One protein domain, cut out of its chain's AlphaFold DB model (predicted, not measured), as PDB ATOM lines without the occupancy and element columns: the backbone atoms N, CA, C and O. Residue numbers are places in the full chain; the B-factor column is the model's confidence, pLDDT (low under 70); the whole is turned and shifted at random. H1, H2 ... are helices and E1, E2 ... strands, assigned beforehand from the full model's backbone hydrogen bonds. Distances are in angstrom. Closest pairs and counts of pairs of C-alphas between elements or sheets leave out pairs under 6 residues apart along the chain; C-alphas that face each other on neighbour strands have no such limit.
ATOM      1  N   CYS A   8      60.816   8.846-138.284       85.81
ATOM      2  CA  CYS A   8      59.443   9.341-138.291       85.81
ATOM      3  C   CYS A   8      58.536   8.558-137.331       85.81
ATOM      4  O   CYS A   8      57.774   9.177-136.599       85.81
ATOM      5  N   PHE A   9      58.685   7.231-137.216       86.56
ATOM      6  CA  PHE A   9      57.868   6.406-136.308       86.56
ATOM      7  C   PHE A   9      57.971   6.824-134.837       86.56
ATOM      8  O   PHE A   9      57.025   6.627-134.069       86.56
ATOM      9  N   ARG A  10      59.092   7.449-134.462       87.06
ATOM     10  CA  ARG A  10      59.358   7.967-133.117       87.06
ATOM     11  C   ARG A  10      58.989   9.442-132.952       87.06
ATOM     12  O   ARG A  10      59.232   9.983-131.884       87.06
ATOM     13  N   CYS A  11      58.432  10.112-133.962       87.88
ATOM     14  CA  CYS A  11      58.056  11.526-133.893       87.88
ATOM     15  C   CYS A  11      56.583  11.701-133.504       87.88
ATOM     16  O   CYS A  11      55.709  11.090-134.113       87.88
ATOM     17  N   LYS A  12      56.273  12.587-132.553       88.31
ATOM     18  CA  LYS A  12      54.900  12.882-132.104       88.31
ATOM     19  C   LYS A  12      53.985  13.401-133.222       88.31
ATOM     20  O   LYS A  12      52.794  13.136-133.177       88.31
ATOM     21  N   ARG A  13      54.549  14.078-134.228       86.62
ATOM     22  CA  ARG A  13      53.822  14.611-135.401       86.62
ATOM     23  C   ARG A  13      53.556  13.585-136.499       86.62
ATOM     24  O   ARG A  13      52.837  13.869-137.453       86.62
ATOM     25  N   PHE A  14      54.177  12.412-136.408       87.94
ATOM     26  CA  PHE A  14      53.980  11.347-137.376       87.94
ATOM     27  C   PHE A  14      52.816  10.457-136.935       87.94
ATOM     28  O   PHE A  14      52.921   9.733-135.932       87.94
ATOM     29  N   SER A  15      51.723  10.499-137.700       83.31
ATOM     30  CA  SER A  15      50.530   9.700-137.410       83.31
ATOM     31  C   SER A  15      50.711   8.229-137.792       83.31
ATOM     32  O   SER A  15      50.106   7.364-137.166       83.31
ATOM     33  N   GLY A  16      51.557   7.931-138.787       84.00
ATOM     34  CA  GLY A  16      51.668   6.589-139.369       84.00
ATOM     35  C   GLY A  16      50.493   6.200-140.266       84.00
ATOM     36  O   GLY A  16      50.454   5.073-140.748       84.00
ATOM     37  N   GLU A  17      49.554   7.117-140.497       86.75
ATOM     38  CA  GLU A  17      48.435   6.928-141.414       86.75
ATOM     39  C   GLU A  17      48.944   6.950-142.857       86.75
ATOM     40  O   GLU A  17      49.609   7.900-143.278       86.75
ATOM     41  N   GLU A  18      48.630   5.902-143.608       89.25
ATOM     42  CA  GLU A  18      48.864   5.841-145.044       89.25
ATOM     43  C   GLU A  18      47.715   6.543-145.782       89.25
ATOM     44  O   GLU A  18      46.540   6.291-145.508       89.25
ATOM     45  N   ARG A  19      48.048   7.433-146.716       88.19
ATOM     46  CA  ARG A  19      47.104   8.170-147.559       88.19
ATOM     47  C   ARG A  19      47.403   7.931-149.030       88.19
ATOM     48  O   ARG A  19      48.540   7.667-149.413       88.19
ATOM     49  N   PHE A  20      46.363   8.048-149.850       87.25
ATOM     50  CA  PHE A  20      46.462   7.933-151.298       87.25
ATOM     51  C   PHE A  20      46.190   9.287-151.950       87.25
ATOM     52  O   PHE A  20      45.105   9.851-151.812       87.25
ATOM     53  N   ASP A  21      47.189   9.792-152.661       84.38
ATOM     54  CA  ASP A  21      47.085  10.946-153.539       84.38
ATOM     55  C   ASP A  21      46.486  10.482-154.872       84.38
ATOM     56  O   ASP A  21      47.136   9.780-155.655       84.38
ATOM     57  N   THR A  22      45.230  10.849-155.128       85.56
ATOM     58  CA  THR A  22      44.532  10.485-156.368       85.56
ATOM     59  C   THR A  22      45.087  11.199-157.595       85.56
ATOM     60  O   THR A  22      44.999  10.644-158.691       85.56
ATOM     61  N   GLU A  23      45.647  12.401-157.429       85.94
ATOM     62  CA  GLU A  23      46.170  13.219-158.526       85.94
ATOM     63  C   GLU A  23      47.486  12.632-159.037       85.94
ATOM     64  O   GLU A  23      47.617  12.323-160.223       85.94
ATOM     65  N   ASN A  24      48.413  12.350-158.120       83.38
ATOM     66  CA  ASN A  24      49.712  11.763-158.457       83.38
ATOM     67  C   ASN A  24      49.713  10.222-158.444       83.38
ATOM     68  O   ASN A  24      50.750   9.602-158.683       83.38
ATOM     69  N   ARG A  25      48.558   9.592-158.174       87.56
ATOM     70  CA  ARG A  25      48.353   8.130-158.088       87.56
ATOM     71  C   ARG A  25      49.397   7.435-157.210       87.56
ATOM     72  O   ARG A  25      49.886   6.356-157.552       87.56
ATOM     73  N   ARG A  26      49.738   8.059-156.081       86.12
ATOM     74  CA  ARG A  26      50.786   7.590-155.167       86.12
ATOM     75  C   ARG A  26      50.267   7.434-153.751       86.12
ATOM     76  O   ARG A  26      49.396   8.167-153.297       86.12
ATOM     77  N   THR A  27      50.870   6.499-153.041       87.44
ATOM     78  CA  THR A  27      50.637   6.276-151.620       87.44
ATOM     79  C   THR A  27      51.745   6.941-150.812       87.44
ATOM     80  O   THR A  27      52.916   6.836-151.177       87.44
ATOM     81  N   PHE A  28      51.399   7.611-149.716       86.62
ATOM     82  CA  PHE A  28      52.354   8.286-148.838       86.62
ATOM     83  C   PHE A  28      51.907   8.221-147.374       86.62
ATOM     84  O   PHE A  28      50.734   8.011-147.083       86.62
ATOM     85  N   TYR A  29      52.830   8.431-146.436       87.00
ATOM     86  CA  TYR A  29      52.490   8.532-145.015       87.00
ATOM     87  C   TYR A  29      52.235   9.980-144.600       87.00
ATOM     88  O   TYR A  29      52.997  10.880-144.963       87.00
ATOM     89  N   PHE A  30      51.199  10.196-143.793       87.19
ATOM     90  CA  PHE A  30      50.867  11.510-143.253       87.19
ATOM     91  C   PHE A  30      51.791  11.916-142.092       87.19
ATOM     92  O   PHE A  30      52.104  11.134-141.186       87.19
ATOM     93  N   CYS A  31      52.195  13.185-142.101       87.19
ATOM     94  CA  CYS A  31      52.917  13.854-141.028       87.19
ATOM     95  C   CYS A  31      52.368  15.274-140.891       87.19
ATOM     96  O   CYS A  31      52.266  15.980-141.889       87.19
ATOM     97  N   GLU A  32      52.089  15.725-139.668       87.06
ATOM     98  CA  GLU A  32      51.591  17.090-139.425       87.06
ATOM     99  C   GLU A  32      52.590  18.176-139.835       87.06
ATOM    100  O   GLU A  32      52.201  19.323-140.028       87.06
ATOM    101  N   ALA A  33      53.877  17.827-139.950       84.12
ATOM    102  CA  ALA A  33      54.882  18.754-140.450       84.12
ATOM    103  C   ALA A  33      54.721  19.044-141.946       84.12
ATOM    104  O   ALA A  33      55.108  20.116-142.365       84.12
ATOM    105  N   PHE A  34      54.119  18.131-142.716       85.44
ATOM    106  CA  PHE A  34      53.897  18.269-144.157       85.44
ATOM    107  C   PHE A  34      52.391  18.145-144.455       85.44
ATOM    108  O   PHE A  34      51.941  17.113-144.971       85.44
ATOM    109  N   PRO A  35      51.577  19.143-144.057       81.31
ATOM    110  CA  PRO A  35      50.121  19.052-144.135       81.31
ATOM    111  C   PRO A  35      49.588  19.161-145.570       81.31
ATOM    112  O   PRO A  35      48.470  18.720-145.830       81.31
ATOM    113  N   ASP A  36      50.398  19.693-146.485       75.25
ATOM    114  CA  ASP A  36      50.075  20.052-147.873       75.25
ATOM    115  C   ASP A  36      49.665  18.848-148.737       75.25
ATOM    116  O   ASP A  36      49.168  19.003-149.846       75.25
ATOM    117  N   GLY A  37      49.849  17.630-148.219       65.62
ATOM    118  CA  GLY A  37      49.393  16.406-148.869       65.62
ATOM    119  C   GLY A  37      50.386  15.819-149.868       65.62
ATOM    120  O   GLY A  37      50.108  14.765-150.427       65.62
ATOM    121  N   GLU A  38      51.569  16.415-150.037       73.12
ATOM    122  CA  GLU A  38      52.627  15.827-150.872       73.12
ATOM    123  C   GLU A  38      53.396  14.679-150.192       73.12
ATOM    124  O   GLU A  38      54.221  14.006-150.817       73.12
ATOM    125  N   GLY A  39      53.088  14.423-148.919       77.75
ATOM    126  CA  GLY A  39      53.725  13.401-148.102       77.75
ATOM    127  C   GLY A  39      55.086  13.815-147.553       77.75
ATOM    128  O   GLY A  39      55.570  14.924-147.754       77.75
ATOM    129  N   ILE A  40      55.695  12.912-146.787       84.69
ATOM    130  CA  ILE A  40      57.006  13.142-146.171       84.69
ATOM    131  C   ILE A  40      58.084  13.040-147.261       84.69
ATOM    132  O   ILE A  40      58.186  11.981-147.887       84.69
ATOM    133  N   PRO A  41      58.930  14.068-147.463       83.25
ATOM    134  CA  PRO A  41      60.016  14.002-148.435       83.25
ATOM    135  C   PRO A  41      60.947  12.811-148.171       83.25
ATOM    136  O   PRO A  41      61.270  12.512-147.018       83.25
ATOM    137  N   GLU A  42      61.455  12.159-149.222       80.31
ATOM    138  CA  GLU A  42      62.332  10.982-149.071       80.31
ATOM    139  C   GLU A  42      63.594  11.273-148.246       80.31
ATOM    140  O   GLU A  42      64.067  10.412-147.508       80.31
ATOM    141  N   ILE A  43      64.123  12.498-148.300       77.44
ATOM    142  CA  ILE A  43      65.269  12.907-147.476       77.44
ATOM    143  C   ILE A  43      64.950  12.885-145.969       77.44
ATOM    144  O   ILE A  43      65.826  12.639-145.143       77.44
ATOM    145  N   VAL A  44      63.685  13.074-145.598       80.94
ATOM    146  CA  VAL A  44      63.214  12.963-144.213       80.94
ATOM    147  C   VAL A  44      62.899  11.510-143.875       80.94
ATOM    148  O   VAL A  44      63.300  11.016-142.820       80.94
ATOM    149  N   TRP A  45      62.224  10.804-144.786       80.44
ATOM    150  CA  TRP A  45      61.789   9.422-144.581       80.44
ATOM    151  C   TRP A  45      62.949   8.413-144.567       80.44
ATOM    152  O   TRP A  45      63.070   7.613-143.638       80.44
ATOM    153  N   CYS A  46      63.822   8.464-145.576       74.38
ATOM    154  CA  CYS A  46      64.892   7.495-145.819       74.38
ATOM    155  C   CYS A  46      66.252   7.952-145.281       74.38
ATOM    156  O   CYS A  46      66.987   7.135-144.727       74.38
ATOM    157  N   ALA A  47      66.610   9.234-145.433       68.44
ATOM    158  CA  ALA A  47      67.946   9.714-145.046       68.44
ATOM    159  C   ALA A  47      68.058  10.078-143.553       68.44
ATOM    160  O   ALA A  47      69.155  10.327-143.055       68.44
ATOM    161  N   GLY A  48      66.940  10.058-142.819       66.19
ATOM    162  CA  GLY A  48      66.930  10.207-141.368       66.19
ATOM    163  C   GLY A  48      67.226  11.623-140.871       66.19
ATOM    164  O   GLY A  48      67.591  11.767-139.701       66.19
TER     165      GLY A  48
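Overview. This is residues 8 to 48 of the 69 residues of an uncharacterized protein of Dethiosulfovibrio peptidovorans (UniProt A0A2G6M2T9). A long, curved hairpin of two strands, E1 and E2, makes the longest axis; after it residues 32 to 41 fold back in a loop that leads to a very short helix, H1, off to one side of the hairpin and apart from E1, and residues 46 to 48 follow H1 to the end of the printed part. Residues 8 to 13 turn at the hairpin's open end, just before E1. The printed part has 41 residues with two named strands and one named helix, in the order E1, E2, H1; the sheet, E1 - E2, is antiparallel. The class is mixed, helices and strands, though named elements hold 18 of the 41 residues, under half. It is compact, with a radius of gyration of the C-alphas of 9.9 A, and only just elongated, spanning 28 by 19 by 14 A.

Arrangement. Begin with the hairpin of E1, residues 14 to 21, and E2, residues 26 to 31, antiparallel at 152 degrees between their directions. Look at C-alphas 18 and 29, which face each other at 4.5 A. Within hydrogen-bond range you will find N 19 and O 28 at 2.8 A, and N 30 and O 17 at 2.8 A. E1 bends by 67 degrees at residue 17. H1, residues 42 to 45, is apart from E1; it is too short for an O i to N i+4 pair, and its one O i to N i+3 pair is within range.

Along the chain. Find C-alpha 14 at (53.980, 11.347, -137.376); from there E1 runs 17.6 A to C-alpha 21. E2 covers 15.6 A from C-alpha 26 to C-alpha 31. H1 spans 4.8 A and ends at C-alpha 45, at (61.789, 9.422, -144.581).

Size, cuts and confidence. The C-alphas farthest apart, those of Arg 10 and Glu 23, are 29.1 A apart. The printed part has no cut. The link from E1 to E2 is tight and that from E2 to H1 short, with 10 residues. Confidence is under 70 at residue 37 and residues 47 to 48; the mean pLDDT of the printed part is 83.0.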